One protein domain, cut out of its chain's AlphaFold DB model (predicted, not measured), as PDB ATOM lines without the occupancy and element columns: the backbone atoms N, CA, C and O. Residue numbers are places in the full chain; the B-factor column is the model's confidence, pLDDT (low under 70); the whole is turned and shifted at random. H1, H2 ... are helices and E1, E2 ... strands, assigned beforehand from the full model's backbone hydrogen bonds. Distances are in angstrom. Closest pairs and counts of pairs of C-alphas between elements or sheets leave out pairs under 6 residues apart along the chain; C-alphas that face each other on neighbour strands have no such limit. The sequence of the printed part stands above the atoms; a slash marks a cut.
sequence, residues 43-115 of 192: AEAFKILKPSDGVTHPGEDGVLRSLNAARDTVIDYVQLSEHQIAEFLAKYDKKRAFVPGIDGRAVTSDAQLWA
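Overview. This is residues 43 to 115 of the 192 residues of an uncharacterized protein of Bipolaris victoriae FI3 (UniProt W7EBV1). A small antiparallel meander of three strands, each pairing with the one before, has three short helices set round it, each grazing the sheet. A long loop, residues 93 to 109, leads from H2 to H3. The 73 printed residues run H1 E1 E2 E3 H2 H3, mixed in class, with 35 in named elements; the whole is compact, radius of gyration of the C-alphas 11.7 A, spanning 29 by 26 by 21 A.

Along the chain. H1, residues 43 to 48, begins at C-alpha 43 (90.483, 220.905, 38.967). E1 is 56 to 58, E2 63 to 67 and E3 74 to 79, 13.5 A long. H2, 82 to 92, measures 15.4 A; H3, 110 to 113, ends at C-alpha 113 (75.424, 224.747, 26.276).

Arrangement. Hairpin E1 and E2 has N 57 and O 65 at 3.0 A; hairpin E2 and E3 has N 64 and O 78 at 2.8 A. The closest C-alphas of H1 and E3, Ala 45 and Val 78, are 6.7 A apart; those of H2 and E1, Ile 85 and Pro 58, 7.9 A; those of H3 and E3, Leu 113 and Tyr 77, 6.9 A. H1 and H2 are only just apart, at 8.3 A. In H1 and H2 every O i to N i+4 pair is within hydrogen-bond range; H3 is too short for one.

Size, cuts and confidence. The C-alphas farthest apart, Ala 70 and Pro 100, are 31.2 A apart. The printed part has no cut; the link H2 to H3 is long. No printed residue is under 70 in pLDDT.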
ATOM      1  N   ALA A  43      89.747 222.069  39.458       86.00
ATOM      2  CA  ALA A  43      90.483 220.905  38.967       86.00
ATOM      3  C   ALA A  43      89.580 219.679  38.747       86.00
ATOM      4  O   ALA A  43      89.759 218.969  37.758       86.00
ATOM      5  N   GLU A  44      88.597 219.446  39.620       83.94
ATOM      6  CA  GLU A  44      87.613 218.372  39.425       83.94
ATOM      7  C   GLU A  44      86.700 218.659  38.226       83.94
ATOM      8  O   GLU A  44      86.441 217.761  37.425       83.94
ATOM      9  N   ALA A  45      86.297 219.918  38.033       84.38
ATOM     10  CA  ALA A  45      85.524 220.334  36.862       84.38
ATOM     11  C   ALA A  45      86.284 220.101  35.540       84.38
ATOM     12  O   ALA A  45      85.683 219.748  34.531       84.38
ATOM     13  N   PHE A  46      87.614 220.227  35.531       81.94
ATOM     14  CA  PHE A  46      88.423 219.891  34.355       81.94
ATOM     15  C   PHE A  46      88.540 218.387  34.098       81.94
ATOM     16  O   PHE A  46      88.623 217.984  32.942       81.94
ATOM     17  N   LYS A  47      88.556 217.548  35.140       85.31
ATOM     18  CA  LYS A  47      88.702 216.088  34.978       85.31
ATOM     19  C   LYS A  47      87.519 215.446  34.262       85.31
ATOM     20  O   LYS A  47      87.694 214.418  33.615       85.31
ATOM     21  N   ILE A  48      86.330 216.024  34.410       84.19
ATOM     22  CA  ILE A  48      85.114 215.525  33.757       84.19
ATOM     23  C   ILE A  48      85.001 215.984  32.298       84.19
ATOM     24  O   ILE A  48      84.269 215.364  31.534       84.19
ATOM     25  N   LEU A  49      85.733 217.032  31.908       84.69
ATOM     26  CA  LEU A  49      85.720 217.564  30.552       84.69
ATOM     27  C   LEU A  49      86.525 216.642  29.631       84.69
ATOM     28  O   LEU A  49      87.702 216.365  29.882       84.69
ATOM     29  N   LYS A  50      85.922 216.181  28.534       81.88
ATOM     30  CA  LYS A  50      86.649 215.372  27.554       81.88
ATOM     31  C   LYS A  50      87.821 216.161  26.956       81.88
ATOM     32  O   LYS A  50      87.651 217.323  26.559       81.88
ATOM     33  N   PRO A  51      88.999 215.524  26.834       74.56
ATOM     34  CA  PRO A  51      90.137 216.141  26.176       74.56
ATOM     35  C   PRO A  51      89.800 216.434  24.712       74.56
ATOM     36  O   PRO A  51      89.210 215.601  24.022       74.56
ATOM     37  N   SER A  52      90.195 217.617  24.246       79.19
ATOM     38  CA  SER A  52      90.141 217.995  22.838       79.19
ATOM     39  C   SER A  52      91.522 218.333  22.294       79.19
ATOM     40  O   SER A  52      92.464 218.608  23.035       79.19
ATOM     41  N   ASP A  53      91.624 218.326  20.970       73.25
ATOM     42  CA  ASP A  53      92.778 218.799  20.208       73.25
ATOM     43  C   ASP A  53      92.746 220.320  19.948       73.25
ATOM     44  O   ASP A  53      93.615 220.857  19.260       73.25
ATOM     45  N   GLY A  54      91.731 221.013  20.474       76.88
ATOM     46  CA  GLY A  54      91.501 222.435  20.270       76.88
ATOM     47  C   GLY A  54      91.767 223.273  21.511       76.88
ATOM     48  O   GLY A  54      92.867 223.291  22.060       76.88
ATOM     49  N   VAL A  55      90.763 224.057  21.906       78.69
ATOM     50  CA  VAL A  55      90.859 224.983  23.041       78.69
ATOM     51  C   VAL A  55      89.764 224.723  24.055       78.69
ATOM     52  O   VAL A  55      88.647 224.351  23.703       78.69
ATOM     53  N   THR A  56      90.079 225.005  25.313       85.00
ATOM     54  CA  THR A  56      89.107 225.059  26.399       85.00
ATOM     55  C   THR A  56      88.927 226.510  26.831       85.00
ATOM     56  O   THR A  56      89.904 227.170  27.190       85.00
ATOM     57  N   HIS A  57      87.701 227.036  26.772       82.75
ATOM     58  CA  HIS A  57      87.435 228.440  27.095       82.75
ATOM     59  C   HIS A  57      86.086 228.622  27.808       82.75
ATOM     60  O   HIS A  57      85.086 228.055  27.361       82.75
ATOM     61  N   PRO A  58      86.024 229.405  28.901       84.75
ATOM     62  CA  PRO A  58      84.762 229.783  29.519       84.75
ATOM     63  C   PRO A  58      84.075 230.872  28.698       84.75
ATOM     64  O   PRO A  58      84.690 231.869  28.305       84.75
ATOM     65  N   GLY A  59      82.789 230.671  28.429       83.69
ATOM     66  CA  GLY A  59      81.932 231.707  27.871       83.69
ATOM     67  C   GLY A  59      81.650 232.826  28.871       83.69
ATOM     68  O   GLY A  59      81.903 232.700  30.067       83.69
ATOM     69  N   GLU A  60      81.075 233.923  28.375       84.75
ATOM     70  CA  GLU A  60      80.547 235.003  29.230       84.75
ATOM     71  C   GLU A  60      79.352 234.542  30.075       84.75
ATOM     72  O   GLU A  60      78.965 235.205  31.027       84.75
ATOM     73  N   ASP A  61      78.792 233.385  29.743       88.44
ATOM     74  CA  ASP A  61      77.721 232.723  30.468       88.44
ATOM     75  C   ASP A  61      78.224 231.760  31.553       88.44
ATOM     76  O   ASP A  61      77.420 231.052  32.144       88.44
ATOM     77  N   GLY A  62      79.536 231.702  31.812       89.31
ATOM     78  CA  GLY A  62      80.115 230.862  32.865       89.31
ATOM     79  C   GLY A  62      80.244 229.379  32.509       89.31
ATOM     80  O   GLY A  62      80.649 228.573  33.346       89.31
ATOM     81  N   VAL A  63      79.933 228.988  31.270       92.38
ATOM     82  CA  VAL A  63      80.063 227.598  30.812       92.38
ATOM     83  C   VAL A  63      81.422 227.399  30.141       92.38
ATOM     84  O   VAL A  63      81.750 228.056  29.147       92.38
ATOM     85  N   LEU A  64      82.218 226.479  30.684       91.06
ATOM     86  CA  LEU A  64      83.503 226.056  30.139       91.06
ATOM     87  C   LEU A  64      83.272 225.083  28.990       91.06
ATOM     88  O   LEU A  64      82.667 224.035  29.183       91.06
ATOM     89  N   ARG A  65      83.758 225.414  27.794       90.69
ATOM     90  CA  ARG A  65      83.570 224.590  26.594       90.69
ATOM     91  C   ARG A  65      84.904 224.085  26.075       90.69
ATOM     92  O   ARG A  65      85.863 224.853  25.995       90.69
ATOM     93  N   SER A  66      84.938 222.810  25.713       89.44
ATOM     94  CA  SER A  66      86.025 222.147  24.997       89.44
ATOM     95  C   SER A  66      85.681 222.128  23.513       89.44
ATOM     96  O   SER A  66      84.646 221.584  23.132       89.44
ATOM     97  N   LEU A  67      86.508 222.739  22.668       84.69
ATOM     98  CA  LEU A  67      86.284 222.807  21.222       84.69
ATOM     99  C   LEU A  67      87.282 221.937  20.461       84.69
ATOM    100  O   LEU A  67      88.385 221.692  20.948       84.69
ATOM    101  N   ASN A  68      86.906 221.525  19.251       82.81
ATOM    102  CA  ASN A  68      87.818 220.885  18.299       82.81
ATOM    103  C   ASN A  68      88.927 221.843  17.817       82.81
ATOM    104  O   ASN A  68      88.867 223.057  18.037       82.81
ATOM    105  N   ALA A  69      89.926 221.310  17.111       80.69
ATOM    106  CA  ALA A  69      91.027 222.095  16.544       80.69
ATOM    107  C   ALA A  69      90.572 223.292  15.680       80.69
ATOM    108  O   ALA A  69      91.171 224.368  15.747       80.69
ATOM    109  N   ALA A  70      89.494 223.133  14.902       77.88
ATOM    110  CA  ALA A  70      88.936 224.191  14.051       77.88
ATOM    111  C   ALA A  70      88.182 225.285  14.836       77.88
ATOM    112  O   ALA A  70      87.942 226.369  14.305       77.88
ATOM    113  N   ARG A  71      87.857 225.030  16.112       81.25
ATOM    114  CA  ARG A  71      87.068 225.901  16.999       81.25
ATOM    115  C   ARG A  71      85.676 226.229  16.458       81.25
ATOM    116  O   ARG A  71      85.144 227.302  16.734       81.25
ATOM    117  N   ASP A  72      85.107 225.320  15.678       85.06
ATOM    118  CA  ASP A  72      83.777 225.449  15.075       85.06
ATOM    119  C   ASP A  72      82.751 224.490  15.687       85.06
ATOM    120  O   ASP A  72      81.558 224.615  15.424       85.06
ATOM    121  N   THR A  73      83.205 223.574  16.546       87.44
ATOM    122  CA  THR A  73      82.370 222.552  17.177       87.44
ATOM    123  C   THR A  73      82.742 222.399  18.649       87.44
ATOM    124  O   THR A  73      83.923 222.273  18.986       87.44
ATOM    125  N   VAL A  74      81.735 222.379  19.528       91.75
ATOM    126  CA  VAL A  74      81.892 222.014  20.945       91.75
ATOM    127  C   VAL A  74      81.915 220.488  21.061       91.75
ATOM    128  O   VAL A  74      80.979 219.817  20.640       91.75
ATOM    129  N   ILE A  75      82.993 219.944  21.621       93.19
ATOM    130  CA  ILE A  75      83.163 218.509  21.896       93.19
ATOM    131  C   ILE A  75      82.544 218.147  23.245       93.19
ATOM    132  O   ILE A  75      81.956 217.075  23.389       93.19
ATOM    133  N   ASP A  76      82.705 219.030  24.231       94.75
ATOM    134  CA  ASP A  76      82.186 218.836  25.580       94.75
ATOM    135  C   ASP A  76      82.053 220.168  26.321       94.75
ATOM    136  O   ASP A  76      82.665 221.170  25.932       94.75
ATOM    137  N   TYR A  77      81.288 220.181  27.408       94.50
ATOM    138  CA  TYR A  77      81.132 221.358  28.252       94.50
ATOM    139  C   TYR A  77      80.986 220.999  29.730       94.50
ATOM    140  O   TYR A  77      80.514 219.928  30.099       94.50
ATOM    141  N   VAL A  78      81.348 221.951  30.585       94.88
ATOM    142  CA  VAL A  78      81.098 221.909  32.024       94.88
ATOM    143  C   VAL A  78      80.572 223.262  32.468       94.88
ATOM    144  O   VAL A  78      81.117 224.314  32.134       94.88
ATOM    145  N   GLN A  79      79.494 223.235  33.237       94.62
ATOM    146  CA  GLN A  79      78.920 224.423  33.848       94.62
ATOM    147  C   GLN A  79      79.701 224.742  35.118       94.62
ATOM    148  O   GLN A  79      79.701 223.942  36.054       94.62
ATOM    149  N   LEU A  80      80.384 225.885  35.138       92.19
ATOM    150  CA  LEU A  80      81.178 226.288  36.289       92.19
ATOM    151  C   LEU A  80      80.338 227.103  37.264       92.19
ATOM    152  O   LEU A  80      79.508 227.915  36.857       92.19
ATOM    153  N   SER A  81      80.612 226.927  38.551       92.62
ATOM    154  CA  SER A  81      80.132 227.845  39.571       92.62
ATOM    155  C   SER A  81      80.857 229.180  39.514       92.62
ATOM    156  O   SER A  81      81.962 229.299  38.980       92.62
ATOM    157  N   GLU A  82      80.261 230.187  40.141       92.19
ATOM    158  CA  GLU A  82      80.861 231.509  40.284       92.19
ATOM    159  C   GLU A  82      82.284 231.446  40.890       92.19
ATOM    160  O   GLU A  82      83.222 232.064  40.379       92.19
ATOM    161  N   HIS A  83      82.478 230.620  41.925       90.69
ATOM    162  CA  HIS A  83      83.786 230.413  42.553       90.69
ATOM    163  C   HIS A  83      84.794 229.764  41.592       90.69
ATOM    164  O   HIS A  83      85.939 230.208  41.491       90.69
ATOM    165  N   GLN A  84      84.374 228.739  40.844       91.75
ATOM    166  CA  GLN A  84      85.228 228.077  39.855       91.75
ATOM    167  C   GLN A  84      85.623 229.022  38.709       91.75
ATOM    168  O   GLN A  84      86.752 228.959  38.222       91.75
ATOM    169  N   ILE A  85      84.732 229.928  38.293       90.38
ATOM    170  CA  ILE A  85      85.032 230.952  37.284       90.38
ATOM    171  C   ILE A  85      86.096 231.918  37.815       90.38
ATOM    172  O   ILE A  85      87.068 232.201  37.112       90.38
ATOM    173  N   ALA A  86      85.964 232.386  39.058       89.19
ATOM    174  CA  ALA A  86      86.974 233.235  39.688       89.19
ATOM    175  C   ALA A  86      88.345 232.537  39.764       89.19
ATOM    176  O   ALA A  86      89.363 233.124  39.386       89.19
ATOM    177  N   GLU A  87      88.368 231.265  40.180       89.31
ATOM    178  CA  GLU A  87      89.583 230.444  40.221       89.31
ATOM    179  C   GLU A  87      90.207 230.290  38.822       89.31
ATOM    180  O   GLU A  87      91.424 230.436  38.653       89.31
ATOM    181  N   PHE A  88      89.382 230.066  37.793       87.62
ATOM    182  CA  PHE A  88      89.843 229.935  36.413       87.62
ATOM    183  C   PHE A  88      90.514 231.222  35.934       87.62
ATOM    184  O   PHE A  88      91.623 231.174  35.400       87.62
ATOM    185  N   LEU A  89      89.868 232.374  36.133       85.81
ATOM    186  CA  LEU A  89      90.393 233.668  35.689       85.81
ATOM    187  C   LEU A  89      91.703 234.008  36.408       85.81
ATOM    188  O   LEU A  89      92.671 234.422  35.770       85.81
ATOM    189  N   ALA A  90      91.791 233.736  37.712       86.31
ATOM    190  CA  ALA A  90      93.016 233.944  38.479       86.31
ATOM    191  C   ALA A  90      94.195 233.090  37.971       86.31
ATOM    192  O   ALA A  90      95.347 233.540  37.989       86.31
ATOM    193  N   LYS A  91      93.925 231.864  37.506       84.88
ATOM    194  CA  LYS A  91      94.961 230.913  37.081       84.88
ATOM    195  C   LYS A  91      95.341 231.040  35.606       84.88
ATOM    196  O   LYS A  91      96.531 231.020  35.291       84.88
ATOM    197  N   TYR A  92      94.359 231.183  34.719       79.75
ATOM    198  CA  TYR A  92      94.535 231.022  33.272       79.75
ATOM    199  C   TYR A  92      94.280 232.297  32.457       79.75
ATOM    200  O   TYR A  92      94.851 232.430  31.377       79.75
ATOM    201  N   ASP A  93      93.485 233.251  32.955       77.88
ATOM    202  CA  ASP A  93      93.135 234.474  32.215       77.88
ATOM    203  C   ASP A  93      93.145 235.726  33.105       77.88
ATOM    204  O   ASP A  93      92.146 236.418  33.295       77.88
ATOM    205  N   LYS A  94      94.332 236.043  33.637       77.44
ATOM    206  CA  LYS A  94      94.556 237.143  34.597       77.44
ATOM    207  C   LYS A  94      94.206 238.539  34.069       77.44
ATOM    208  O   LYS A  94      94.234 239.501  34.830       77.44
ATOM    209  N   LYS A  95      93.961 238.681  32.761       74.56
ATOM    210  CA  LYS A  95      93.612 239.960  32.125       74.56
ATOM    211  C   LYS A  95      92.110 240.216  32.135       74.56
ATOM    212  O   LYS A  95      91.699 241.371  32.029       74.56
ATOM    213  N   ARG A  96      91.298 239.164  32.227       72.31
ATOM    214  CA  ARG A  96      89.844 239.266  32.271       72.31
ATOM    215  C   ARG A  96      89.404 239.426  33.725       72.31
ATOM    216  O   ARG A  96      89.755 238.628  34.590       72.31
ATOM    217  N   ALA A  97      88.646 240.487  33.991       75.88
ATOM    218  CA  ALA A  97      88.081 240.725  35.310       75.88
ATOM    219  C   ALA A  97      86.967 239.714  35.596       75.88
ATOM    220  O   ALA A  97      86.152 239.407  34.724       75.88
ATOM    221  N   PHE A  98      86.933 239.225  36.831       77.00
ATOM    222  CA  PHE A  98      85.816 238.442  37.329       77.00
ATOM    223  C   PHE A  98      84.588 239.343  37.510       77.00
ATOM    224  O   PHE A  98      84.696 240.441  38.061       77.00
ATOM    225  N   VAL A  99      83.432 238.880  37.036       80.19
ATOM    226  CA  VAL A  99      82.151 239.578  37.162       80.19
ATOM    227  C   VAL A  99      81.265 238.760  38.105       80.19
ATOM    228  O   VAL A  99      80.879 237.650  37.734       80.19
ATOM    229  N   PRO A 100      80.955 239.279  39.307       80.06
ATOM    230  CA  PRO A 100      80.098 238.583  40.257       80.06
ATOM    231  C   PRO A 100      78.701 238.296  39.694       80.06
ATOM    232  O   PRO A 100      78.161 239.093  38.924       80.06
ATOM    233  N   GLY A 101      78.107 237.180  40.114       82.75
ATOM    234  CA  GLY A 101      76.768 236.744  39.709       82.75
ATOM    235  C   GLY A 101      76.688 235.994  38.374       82.75
ATOM    236  O   GLY A 101      75.588 235.641  37.947       82.75
ATOM    237  N   ILE A 102      77.819 235.732  37.712       87.38
ATOM    238  CA  ILE A 102      77.872 234.805  36.575       87.38
ATOM    239  C   ILE A 102      78.058 233.386  37.121       87.38
ATOM    240  O   ILE A 102      79.117 233.057  37.651       87.38
ATOM    241  N   ASP A 103      77.037 232.544  36.958       92.12
ATOM    242  CA  ASP A 103      77.066 231.118  37.299       92.12
ATOM    243  C   ASP A 103      76.624 230.300  36.077       92.12
ATOM    244  O   ASP A 103      75.477 230.387  35.628       92.12
ATOM    245  N   GLY A 104      77.534 229.483  35.544       90.75
ATOM    246  CA  GLY A 104      77.280 228.642  34.377       90.75
ATOM    247  C   GLY A 104      76.176 227.616  34.594       90.75
ATOM    248  O   GLY A 104      75.563 227.169  33.626       90.75
ATOM    249  N   ARG A 105      75.867 227.263  35.847       92.94
ATOM    250  CA  ARG A 105      74.789 226.326  36.204       92.94
ATOM    251  C   ARG A 105      73.402 226.922  36.007       92.94
ATOM    252  O   ARG A 105      72.430 226.178  35.909       92.94
ATOM    253  N   ALA A 106      73.301 228.249  35.897       93.38
ATOM    254  CA  ALA A 106      72.060 228.915  35.521       93.38
ATOM    255  C   ALA A 106      71.707 228.714  34.032       93.38
ATOM    256  O   ALA A 106      70.566 228.954  33.634       93.38
ATOM    257  N   VAL A 107      72.652 228.256  33.199       92.31
ATOM    258  CA  VAL A 107      72.409 227.975  31.778       92.31
ATOM    259  C   VAL A 107      71.732 226.617  31.604       92.31
ATOM    260  O   VAL A 107      72.366 225.576  31.686       92.31
ATOM    261  N   THR A 108      70.433 226.600  31.324       93.50
ATOM    262  CA  THR A 108      69.665 225.344  31.188       93.50
ATOM    263  C   THR A 108      69.328 224.972  29.746       93.50
ATOM    264  O   THR A 108      68.885 223.857  29.478       93.50
ATOM    265  N   SER A 109      69.524 225.894  28.803       95.06
ATOM    266  CA  SER A 109      69.247 225.659  27.386       95.06
ATOM    267  C   SER A 109      70.334 224.787  26.765       95.06
ATOM    268  O   SER A 109      71.475 225.226  26.638       95.06
ATOM    269  N   ASP A 110      69.971 223.588  26.308       93.19
ATOM    270  CA  ASP A 110      70.891 222.677  25.613       93.19
ATOM    271  C   ASP A 110      71.549 223.353  24.398       93.19
ATOM    272  O   ASP A 110      72.770 223.345  24.250       93.19
ATOM    273  N   ALA A 111      70.761 224.084  23.605       90.62
ATOM    274  CA  ALA A 111      71.275 224.848  22.472       90.62
ATOM    275  C   ALA A 111      72.341 225.877  22.885       90.62
ATOM    276  O   ALA A 111      73.282 226.123  22.135       90.62
ATOM    277  N   GLN A 112      72.210 226.473  24.072       90.69
ATOM    278  CA  GLN A 112      73.201 227.411  24.590       90.69
ATOM    279  C   GLN A 112      74.450 226.687  25.103       90.69
ATOM    280  O   GLN A 112      75.561 227.155  24.857       90.69
ATOM    281  N   LEU A 113      74.299 225.544  25.775       92.25
ATOM    282  CA  LEU A 113      75.424 224.747  26.276       92.25
ATOM    283  C   LEU A 113      76.350 224.312  25.128       92.25
ATOM    284  O   LEU A 113      77.565 224.492  25.219       92.25
ATOM    285  N   TRP A 114      75.772 223.886  24.002       93.38
ATOM    286  CA  TRP A 114      76.506 223.446  22.808       93.38
ATOM    287  C   TRP A 114      76.881 224.559  21.819       93.38
ATOM    288  O   TRP A 114      77.525 224.288  20.804       93.38
ATOM    289  N   ALA A 115      76.504 225.813  22.079       87.88
ATOM    290  CA  ALA A 115      76.806 226.913  21.170       87.88
ATOM    291  C   ALA A 115      78.307 227.250  21.147       87.88
ATOM    292  O   ALA A 115      78.936 227.466  22.186       87.88
TER     293      ALA A 115